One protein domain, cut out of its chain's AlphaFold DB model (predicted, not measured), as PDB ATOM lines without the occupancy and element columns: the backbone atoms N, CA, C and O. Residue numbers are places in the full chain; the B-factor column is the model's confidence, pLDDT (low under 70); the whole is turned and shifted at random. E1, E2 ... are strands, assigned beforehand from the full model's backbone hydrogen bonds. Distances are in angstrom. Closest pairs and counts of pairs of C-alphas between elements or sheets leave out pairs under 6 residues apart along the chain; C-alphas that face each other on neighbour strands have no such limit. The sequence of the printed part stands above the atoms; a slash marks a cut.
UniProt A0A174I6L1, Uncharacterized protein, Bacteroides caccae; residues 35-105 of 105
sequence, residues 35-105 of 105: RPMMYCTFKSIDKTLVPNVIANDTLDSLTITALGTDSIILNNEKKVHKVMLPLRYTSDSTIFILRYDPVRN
ATOM      1  N   ARG A  35     -48.692 -19.795 245.039       69.56
ATOM      2  CA  ARG A  35     -48.041 -19.014 246.098       69.56
ATOM      3  C   ARG A  35     -49.023 -18.038 246.736       69.56
ATOM      4  O   ARG A  35     -49.673 -17.279 246.017       69.56
ATOM      5  N   PRO A  36     -49.113 -18.005 248.074       80.69
ATOM      6  CA  PRO A  36     -49.932 -17.013 248.740       80.69
ATOM      7  C   PRO A  36     -49.360 -15.615 248.463       80.69
ATOM      8  O   PRO A  36     -48.178 -15.345 248.683       80.69
ATOM      9  N   MET A  37     -50.215 -14.735 247.949       89.44
ATOM     10  CA  MET A  37     -49.891 -13.346 247.631       89.44
ATOM     11  C   MET A  37     -50.630 -12.421 248.593       89.44
ATOM     12  O   MET A  37     -51.811 -12.621 248.885       89.44
ATOM     13  N   MET A  38     -49.957 -11.372 249.052       90.81
ATOM     14  CA  MET A  38     -50.576 -10.271 249.780       90.81
ATOM     15  C   MET A  38     -50.938  -9.153 248.805       90.81
ATOM     16  O   MET A  38     -50.097  -8.699 248.031       90.81
ATOM     17  N   TYR A  39     -52.184  -8.688 248.865       93.12
ATOM     18  CA  TYR A  39     -52.680  -7.589 248.041       93.12
ATOM     19  C   TYR A  39     -52.802  -6.324 248.887       93.12
ATOM     20  O   TYR A  39     -53.586  -6.271 249.834       93.12
ATOM     21  N   CYS A  40     -52.041  -5.297 248.526       91.88
ATOM     22  CA  CYS A  40     -51.990  -4.017 249.224       91.88
ATOM     23  C   CYS A  40     -52.569  -2.907 248.339       91.88
ATOM     24  O   CYS A  40     -52.367  -2.887 247.126       91.88
ATOM     25  N   THR A  41     -53.286  -1.964 248.945       92.81
ATOM     26  CA  THR A  41     -53.770  -0.733 248.299       92.81
ATOM     27  C   THR A  41     -53.471   0.440 249.221       92.81
ATOM     28  O   THR A  41     -53.664   0.324 250.432       92.81
ATOM     29  N   PHE A  42     -53.016   1.557 248.662       90.56
ATOM     30  CA  PHE A  42     -52.709   2.758 249.435       90.56
ATOM     31  C   PHE A  42     -53.945   3.648 249.563       90.56
ATOM     32  O   PHE A  42     -54.686   3.858 248.599       90.56
ATOM     33  N   LYS A  43     -54.195   4.134 250.780       90.38
ATOM     34  CA  LYS A  43     -55.313   5.022 251.097       90.38
ATOM     35  C   LYS A  43     -54.847   6.129 252.024       90.38
ATOM     36  O   LYS A  43     -54.102   5.866 252.966       90.38
ATOM     37  N   SER A  44     -55.352   7.328 251.777       89.44
ATOM     38  CA  SER A  44     -55.154   8.489 252.633       89.44
ATOM     39  C   SER A  44     -56.386   8.679 253.512       89.44
ATOM     40  O   SER A  44     -57.516   8.394 253.098       89.44
ATOM     41  N   ILE A  45     -56.153   9.113 254.747       90.44
ATOM     42  CA  ILE A  45     -57.201   9.385 255.730       90.44
ATOM     43  C   ILE A  45     -57.119  10.862 256.078       90.44
ATOM     44  O   ILE A  45     -56.168  11.292 256.734       90.44
ATOM     45  N   ASP A  46     -58.144  11.613 255.689       87.50
ATOM     46  CA  ASP A  46     -58.304  12.993 256.119       87.50
ATOM     47  C   ASP A  46     -59.004  13.025 257.481       87.50
ATOM     48  O   ASP A  46     -60.186  12.693 257.606       87.50
ATOM     49  N   LYS A  47     -58.239  13.393 258.512       88.19
ATOM     50  CA  LYS A  47     -58.711  13.512 259.899       88.19
ATOM     51  C   LYS A  47     -59.311  14.885 260.216       88.19
ATOM     52  O   LYS A  47     -59.746  15.100 261.344       88.19
ATOM     53  N   THR A  48     -59.273  15.828 259.275       84.62
ATOM     54  CA  THR A  48     -59.802  17.186 259.476       84.62
ATOM     55  C   THR A  48     -61.315  17.260 259.269       84.62
ATOM     56  O   THR A  48     -61.964  18.177 259.769       84.62
ATOM     57  N   LEU A  49     -61.890  16.268 258.585       81.38
ATOM     58  CA  LEU A  49     -63.316  16.150 258.300       81.38
ATOM     59  C   LEU A  49     -64.004  15.195 259.290       81.38
ATOM     60  O   LEU A  49     -63.420  14.204 259.726       81.38
ATOM     61  N   VAL A  50     -65.264  15.485 259.632       81.31
ATOM     62  CA  VAL A  50     -66.104  14.635 260.493       81.31
ATOM     63  C   VAL A  50     -67.335  14.186 259.695       81.31
ATOM     64  O   VAL A  50     -68.180  15.028 259.385       81.31
ATOM     65  N   PRO A  51     -67.482  12.885 259.373       85.00
ATOM     66  CA  PRO A  51     -66.559  11.781 259.658       85.00
ATOM     67  C   PRO A  51     -65.282  11.839 258.803       85.00
ATOM     68  O   PRO A  51     -65.269  12.468 257.746       85.00
ATOM     69  N   ASN A  52     -64.232  11.134 259.245       88.19
ATOM     70  CA  ASN A  52     -62.987  11.005 258.482       88.19
ATOM     71  C   ASN A  52     -63.287  10.546 257.051       88.19
ATOM     72  O   ASN A  52     -63.990   9.549 256.846       88.19
ATOM     73  N   VAL A  53     -62.697  11.220 256.069       87.44
ATOM     74  CA  VAL A  53     -62.813  10.816 254.667       87.44
ATOM     75  C   VAL A  53     -61.648   9.895 254.325       87.44
ATOM     76  O   VAL A  53     -60.487  10.211 254.582       87.44
ATOM     77  N   ILE A  54     -61.967   8.735 253.750       89.31
ATOM     78  CA  ILE A  54     -60.985   7.761 253.269       89.31
ATOM     79  C   ILE A  54     -60.963   7.834 251.744       89.31
ATOM     80  O   ILE A  54     -61.955   7.496 251.097       89.31
ATOM     81  N   ALA A  55     -59.830   8.232 251.175       88.81
ATOM     82  CA  ALA A  55     -59.631   8.325 249.732       88.81
ATOM     83  C   ALA A  55     -58.552   7.343 249.261       88.81
ATOM     84  O   ALA A  55     -57.651   6.974 250.018       88.81
ATOM     85  N   ASN A  56     -58.646   6.903 248.005       89.19
ATOM     86  CA  ASN A  56     -57.555   6.157 247.380       89.19
ATOM     87  C   ASN A  56     -56.352   7.084 247.208       89.19
ATOM     88  O   ASN A  56     -56.522   8.240 246.826       89.19
ATOM     89  N   ASP A  57     -55.163   6.554 247.466       88.75
ATOM     90  CA  ASP A  57     -53.918   7.307 247.396       88.75
ATOM     91  C   ASP A  57     -52.951   6.666 246.397       88.75
ATOM     92  O   ASP A  57     -53.120   5.515 245.978       88.75
ATOM     93  N   THR A  58     -51.956   7.431 245.973       90.12
ATOM     94  CA  THR A  58     -50.926   7.007 245.027       90.12
ATOM     95  C   THR A  58     -49.565   7.466 245.525       90.12
ATOM     96  O   THR A  58     -49.347   8.646 245.772       90.12
ATOM     97  N   LEU A  59     -48.628   6.529 245.636       90.50
ATOM     98  CA  LEU A  59     -47.245   6.833 245.976       90.50
ATOM     99  C   LEU A  59     -46.470   7.237 244.722       90.50
ATOM    100  O   LEU A  59     -46.531   6.546 243.701       90.50
ATOM    101  N   ASP A  60     -45.692   8.314 244.808       89.88
ATOM    102  CA  ASP A  60     -44.860   8.781 243.696       89.88
ATOM    103  C   ASP A  60     -43.744   7.808 243.366       89.88
ATOM    104  O   ASP A  60     -43.436   7.589 242.196       89.88
ATOM    105  N   SER A  61     -43.137   7.223 244.395       92.69
ATOM    106  CA  SER A  61     -42.154   6.167 244.234       92.69
ATOM    107  C   SER A  61     -42.271   5.131 245.332       92.69
ATOM    108  O   SER A  61     -42.520   5.462 246.492       92.69
ATOM    109  N   LEU A  62     -42.070   3.871 244.959       93.69
ATOM    110  CA  LEU A  62     -42.053   2.764 245.894       93.69
ATOM    111  C   LEU A  62     -40.952   1.774 245.528       93.69
ATOM    112  O   LEU A  62     -40.888   1.246 244.420       93.69
ATOM    113  N   THR A  63     -40.091   1.505 246.499       94.38
ATOM    114  CA  THR A  63     -39.118   0.415 246.454       94.38
ATOM    115  C   THR A  63     -39.465  -0.578 247.548       94.38
ATOM    116  O   THR A  63     -39.620  -0.194 248.709       94.38
ATOM    117  N   ILE A  64     -39.583  -1.855 247.188       94.56
ATOM    118  CA  ILE A  64     -39.884  -2.936 248.124       94.56
ATOM    119  C   ILE A  64     -38.792  -3.984 248.040       94.56
ATOM    120  O   ILE A  64     -38.481  -4.499 246.966       94.56
ATOM    121  N   THR A  65     -38.250  -4.327 249.199       94.88
ATOM    122  CA  THR A  65     -37.251  -5.386 249.352       94.88
ATOM    123  C   THR A  65     -37.755  -6.429 250.338       94.88
ATOM    124  O   THR A  65     -38.452  -6.088 251.300       94.88
ATOM    125  N   ALA A  66     -37.441  -7.697 250.085       92.94
ATOM    126  CA  ALA A  66     -37.704  -8.775 251.030       92.94
ATOM    127  C   ALA A  66     -36.536  -8.861 252.019       92.94
ATOM    128  O   ALA A  66     -35.391  -9.066 251.627       92.94
ATOM    129  N   LEU A  67     -36.808  -8.679 253.310       90.75
ATOM    130  CA  LEU A  67     -35.768  -8.770 254.328       90.75
ATOM    131  C   LEU A  67     -35.300 -10.225 254.464       90.75
ATOM    132  O   LEU A  67     -36.110 -11.150 254.552       90.75
ATOM    133  N   GLY A  68     -33.982 -10.417 254.531       84.31
ATOM    134  CA  GLY A  68     -33.373 -11.744 254.635       84.31
ATOM    135  C   GLY A  68     -33.183 -12.453 253.292       84.31
ATOM    136  O   GLY A  68     -32.804 -13.623 253.285       84.31
ATOM    137  N   THR A  69     -33.426 -11.768 252.172       82.19
ATOM    138  CA  THR A  69     -33.000 -12.186 250.831       82.19
ATOM    139  C   THR A  69     -32.374 -11.001 250.092       82.19
ATOM    140  O   THR A  69     -32.565  -9.850 250.480       82.19
ATOM    141  N   ASP A  70     -31.676 -11.267 248.988       81.50
ATOM    142  CA  ASP A  70     -31.166 -10.221 248.088       81.50
ATOM    143  C   ASP A  70     -32.224  -9.775 247.053       81.50
ATOM    144  O   ASP A  70     -31.908  -9.239 245.992       81.50
ATOM    145  N   SER A  71     -33.510 -10.041 247.322       85.50
ATOM    146  CA  SER A  71     -34.590  -9.844 246.352       85.50
ATOM    147  C   SER A  71     -35.206  -8.450 246.458       85.50
ATOM    148  O   SER A  71     -35.820  -8.085 247.466       85.50
ATOM    149  N   ILE A  72     -35.115  -7.698 245.362       87.56
ATOM    150  CA  ILE A  72     -35.887  -6.473 245.145       87.56
ATOM    151  C   ILE A  72     -37.182  -6.861 244.428       87.56
ATOM    152  O   ILE A  72     -37.144  -7.403 243.327       87.56
ATOM    153  N   ILE A  73     -38.323  -6.604 245.065       88.44
ATOM    154  CA  ILE A  73     -39.655  -6.935 244.532       88.44
ATOM    155  C   ILE A  73     -40.140  -5.822 243.605       88.44
ATOM    156  O   ILE A  73     -40.655  -6.083 242.526       88.44
ATOM    157  N   LEU A  74     -39.957  -4.576 244.035       91.25
ATOM    158  CA  LEU A  74     -40.274  -3.368 243.280       91.25
ATOM    159  C   LEU A  74     -39.097  -2.416 243.420       91.25
ATOM    160  O   LEU A  74     -38.606  -2.209 244.532       91.25
ATOM    161  N   ASN A  75     -38.647  -1.840 242.313       92.44
ATOM    162  CA  ASN A  75     -37.500  -0.944 242.295       92.44
ATOM    163  C   ASN A  75     -37.911   0.427 241.770       92.44
ATOM    164  O   ASN A  75     -38.039   0.605 240.562       92.44
ATOM    165  N   ASN A  76     -38.085   1.388 242.680       91.81
ATOM    166  CA  ASN A  76     -38.435   2.768 242.345       91.81
ATOM    167  C   ASN A  76     -39.642   2.881 241.392       91.81
ATOM    168  O   ASN A  76     -39.666   3.734 240.500       91.81
ATOM    169  N   GLU A  77     -40.639   2.016 241.586       91.75
ATOM    170  CA  GLU A  77     -41.848   2.003 240.771       91.75
ATOM    171  C   GLU A  77     -42.625   3.295 241.005       91.75
ATOM    172  O   GLU A  77     -42.754   3.740 242.150       91.75
ATOM    173  N   LYS A  78     -43.119   3.915 239.931       92.38
ATOM    174  CA  LYS A  78     -43.770   5.227 239.986       92.38
ATOM    175  C   LYS A  78     -45.290   5.107 239.984       92.38
ATOM    176  O   LYS A  78     -45.843   4.216 239.352       92.38
ATOM    177  N   LYS A  79     -45.970   6.060 240.629       90.62
ATOM    178  CA  LYS A  79     -47.445   6.167 240.653       90.62
ATOM    179  C   LYS A  79     -48.140   4.881 241.130       90.62
ATOM    180  O   LYS A  79     -49.093   4.381 240.519       90.62
ATOM    181  N   VAL A  80     -47.666   4.344 242.248       90.75
ATOM    182  CA  VAL A  80     -48.125   3.058 242.779       90.75
ATOM    183  C   VAL A  80     -49.361   3.239 243.649       90.75
ATOM    184  O   VAL A  80     -49.327   3.919 244.669       90.75
ATOM    185  N   HIS A  81     -50.447   2.573 243.270       91.62
ATOM    186  CA  HIS A  81     -51.730   2.598 243.982       91.62
ATOM    187  C   HIS A  81     -52.138   1.209 244.507       91.62
ATOM    188  O   HIS A  81     -52.876   1.099 245.487       91.62
ATOM    189  N   LYS A  82     -51.632   0.137 243.883       92.56
ATOM    190  CA  LYS A  82     -51.847  -1.262 244.272       92.56
ATOM    191  C   LYS A  82     -50.551  -2.045 244.143       92.56
ATOM    192  O   LYS A  82     -49.768  -1.783 243.236       92.56
ATOM    193  N   VAL A  83     -50.350  -3.015 245.028       93.19
ATOM    194  CA  VAL A  83     -49.171  -3.888 245.016       93.19
ATOM    195  C   VAL A  83     -49.569  -5.316 245.351       93.19
ATOM    196  O   VAL A  83     -50.390  -5.546 246.237       93.19
ATOM    197  N   MET A  84     -48.948  -6.267 244.658       91.75
ATOM    198  CA  MET A  84     -49.008  -7.689 244.974       91.75
ATOM    199  C   MET A  84     -47.642  -8.136 245.493       91.75
ATOM    200  O   MET A  84     -46.643  -7.976 244.797       91.75
ATOM    201  N   LEU A  85     -47.595  -8.682 246.706       92.31
ATOM    202  CA  LEU A  85     -46.358  -9.124 247.351       92.31
ATOM    203  C   LEU A  85     -46.358 -10.642 247.550       92.31
ATOM    204  O   LEU A  85     -47.279 -11.159 248.186       92.31
ATOM    205  N   PRO A  86     -45.343 -11.366 247.051       89.50
ATOM    206  CA  PRO A  86     -45.238 -12.804 247.256       89.50
ATOM    207  C   PRO A  86     -44.830 -13.131 248.687       89.50
ATOM    208  O   PRO A  86     -43.806 -12.647 249.170       89.50
ATOM    209  N   LEU A  87     -45.598 -13.992 249.353       88.38
ATOM    210  CA  LEU A  87     -45.231 -14.502 250.668       88.38
ATOM    211  C   LEU A  87     -44.247 -15.670 250.541       88.38
ATOM    212  O   LEU A  87     -44.255 -16.447 249.580       88.38
ATOM    213  N   ARG A  88     -43.369 -15.789 251.532       84.62
ATOM    214  CA  ARG A  88     -42.397 -16.871 251.637       84.62
ATOM    215  C   ARG A  88     -43.116 -18.167 252.014       84.62
ATOM    216  O   ARG A  88     -43.884 -18.201 252.961       84.62
ATOM    217  N   TYR A  89     -42.828 -19.240 251.280       81.69
ATOM    218  CA  TYR A  89     -43.396 -20.578 251.517       81.69
ATOM    219  C   TYR A  89     -42.511 -21.456 252.414       81.69
ATOM    220  O   TYR A  89     -42.940 -22.499 252.887       81.69
ATOM    221  N   THR A  90     -41.256 -21.049 252.629       84.19
ATOM    222  CA  THR A  90     -40.260 -21.780 253.432       84.19
ATOM    223  C   THR A  90     -40.147 -21.278 254.869       84.19
ATOM    224  O   THR A  90     -39.263 -21.717 255.600       84.19
ATOM    225  N   SER A  91     -40.970 -20.309 255.266       85.12
ATOM    226  CA  SER A  91     -40.940 -19.722 256.603       85.12
ATOM    227  C   SER A  91     -42.319 -19.204 256.973       85.12
ATOM    228  O   SER A  91     -43.033 -18.694 256.115       85.12
ATOM    229  N   ASP A  92     -42.639 -19.262 258.261       88.50
ATOM    230  CA  ASP A  92     -43.916 -18.797 258.808       88.50
ATOM    231  C   ASP A  92     -44.055 -17.264 258.793       88.50
ATOM    232  O   ASP A  92     -45.118 -16.723 259.093       88.50
ATOM    233  N   SER A  93     -42.983 -16.541 258.452       88.88
ATOM    234  CA  SER A  93     -42.982 -15.083 258.371       88.88
ATOM    235  C   SER A  93     -42.360 -14.579 257.072       88.88
ATOM    236  O   SER A  93     -41.401 -15.140 256.537       88.88
ATOM    237  N   THR A  94     -42.917 -13.483 256.561       90.31
ATOM    238  CA  THR A  94     -42.353 -12.715 255.448       90.31
ATOM    239  C   THR A  94     -42.264 -11.263 255.878       90.31
ATOM    240  O   THR A  94     -43.249 -10.695 256.340       90.31
ATOM    241  N   ILE A  95     -41.082 -10.669 255.744       92.81
ATOM    242  CA  ILE A  95     -40.833  -9.290 256.156       92.81
ATOM    243  C   ILE A  95     -40.478  -8.485 254.910       92.81
ATOM    244  O   ILE A  95     -39.534  -8.820 254.195       92.81
ATOM    245  N   PHE A  96     -41.226  -7.414 254.664       94.50
ATOM    246  CA  PHE A  96     -40.974  -6.485 253.569       94.50
ATOM    247  C   PHE A  96     -40.527  -5.136 254.120       94.50
ATOM    248  O   PHE A  96     -41.117  -4.622 255.069       94.50
ATOM    249  N   ILE A  97     -39.519  -4.538 253.492       94.50
ATOM    250  CA  ILE A  97     -39.140  -3.147 253.737       94.50
ATOM    251  C   ILE A  97     -39.683  -2.312 252.588       94.50
ATOM    252  O   ILE A  97     -39.250  -2.470 251.444       94.50
ATOM    253  N   LEU A  98     -40.611  -1.413 252.912       93.81
ATOM    254  CA  LEU A  98     -41.191  -0.456 251.980       93.81
ATOM    255  C   LEU A  98     -40.479   0.885 252.154       93.81
ATOM    256  O   LEU A  98     -40.504   1.477 253.232       93.81
ATOM    257  N   ARG A  99     -39.853   1.370 251.085       93.38
ATOM    258  CA  ARG A  99     -39.298   2.722 250.997       93.38
ATOM    259  C   ARG A  99     -40.130   3.498 249.997       93.38
ATOM    260  O   ARG A  99     -40.157   3.135 248.822       93.38
ATOM    261  N   TYR A 100     -40.810   4.529 250.471       90.38
ATOM    262  CA  TYR A 100     -41.633   5.391 249.640       90.38
ATOM    263  C   TYR A 100     -41.274   6.850 249.876       90.38
ATOM    264  O   TYR A 100     -40.865   7.220 250.976       90.38
ATOM    265  N   ASP A 101     -41.441   7.655 248.833       81.19
ATOM    266  CA  ASP A 101     -41.420   9.109 248.952       81.19
ATOM    267  C   ASP A 101     -42.870   9.600 248.839       81.19
ATOM    268  O   ASP A 101     -43.523   9.309 247.828       81.19
ATOM    269  N   PRO A 102     -43.435  10.226 249.886       69.31
ATOM    270  CA  PRO A 102     -44.780  10.774 249.812       69.31
ATOM    271  C   PRO A 102     -44.823  11.956 248.840       69.31
ATOM    272  O   PRO A 102     -43.900  12.771 248.803       69.31
ATOM    273  N   VAL A 103     -45.940  12.092 248.119       63.75
ATOM    274  CA  VAL A 103     -46.248  13.300 247.348       63.75
ATOM    275  C   VAL A 103     -46.301  14.468 248.340       63.75
ATOM    276  O   VAL A 103     -47.249  14.591 249.117       63.75
ATOM    277  N   ARG A 104     -45.270  15.318 248.367       56.72
ATOM    278  CA  ARG A 104     -45.328  16.603 249.076       56.72
ATOM    279  C   ARG A 104     -46.013  17.598 248.148       56.72
ATOM    280  O   ARG A 104     -45.331  18.294 247.402       56.72
ATOM    281  N   ASN A 105     -47.343  17.577 248.136       55.53
ATOM    282  CA  ASN A 105     -48.133  18.603 247.461       55.53
ATOM    283  C   ASN A 105     -48.271  19.838 248.353       55.53
ATOM    284  O   ASN A 105     -48.510  19.645 249.567       55.53
TER     285      ASN A 105
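This is residues 35 to 105 of the 105 residues of an uncharacterized protein of Bacteroides caccae (UniProt A0A174I6L1). A twisted sheet of three strands, E5, E4 and E7, makes one side of a loose, elongated domain, and the two-strand ladder E1 and E6 runs over one face of it, with E6 nearer to E4 than E1 is. E1 runs on into a second small ladder, the hairpin E2 and E3, which reaches out past one end of the three-strand sheet, its tip, residues 47 to 52, sticking out. The printed part has 71 residues, with no named helix and seven named strands in the order E1 to E7; the class is all strand, and each of the three sheets is antiparallel. The whole is loose, with a radius of gyration of the C-alphas of 14.5 A, and spans 45 by 23 by 16 A.

In the three-strand sheet, E4 is residues 59 to 66, 19.0 A long, with C-alpha 59 at (-47.245, 6.833, 245.976). E5, residues 72 to 80, is 15.7 A long and bends by 74 degrees at residue 76. E7, residues 96 to 101, is 16.3 A long and ends with C-alpha 101 at (-41.420, 9.109, 248.952). E1, residues 37 to 41, begins with C-alpha 37 at (-49.891, -13.346, 247.631) and is 13.2 A long; E6, residues 82 to 86, is 13.6 A long. E2 is residues 43 to 46, 9.9 A, and E3 is residues 53 to 56, 10.1 A.

E4 is the inner strand of its sheet, and E5 and E7 are the edge strands. E4 and E5 form a hairpin, antiparallel at 167 degrees, with N 62 and O 77 within hydrogen-bond range at 2.9 A. E4 and E7 are antiparallel at 158 degrees, with N 63 and O 99 at 2.8 A. E6 is near E4, with 6 pairs of C-alphas within 10 A, and the closest C-alphas of E5 and E6, those of Ile 73 and Leu 85, are 7.6 A apart. E1 and E6 are antiparallel at 160 degrees, with N 38 and O 85 at 2.8 A. E1 is apart from E4, E5 and E7. E1 runs on into E2 at 33 degrees, and the two meet only through their link. E2 and E3 form a hairpin at 154 degrees, with N 44 and O 55 at 2.9 A. E3 runs on into E4 at 71 degrees.

The two C-alphas farthest apart, those of Val 50 and Thr 90, are 45.2 A from each other. The printed part has no cut and no long link; the link E6 to E7, 9 residues, is short. The mean pLDDT of the printed part is 87.5, and residue 35 and residues 102 to 105 are under 70.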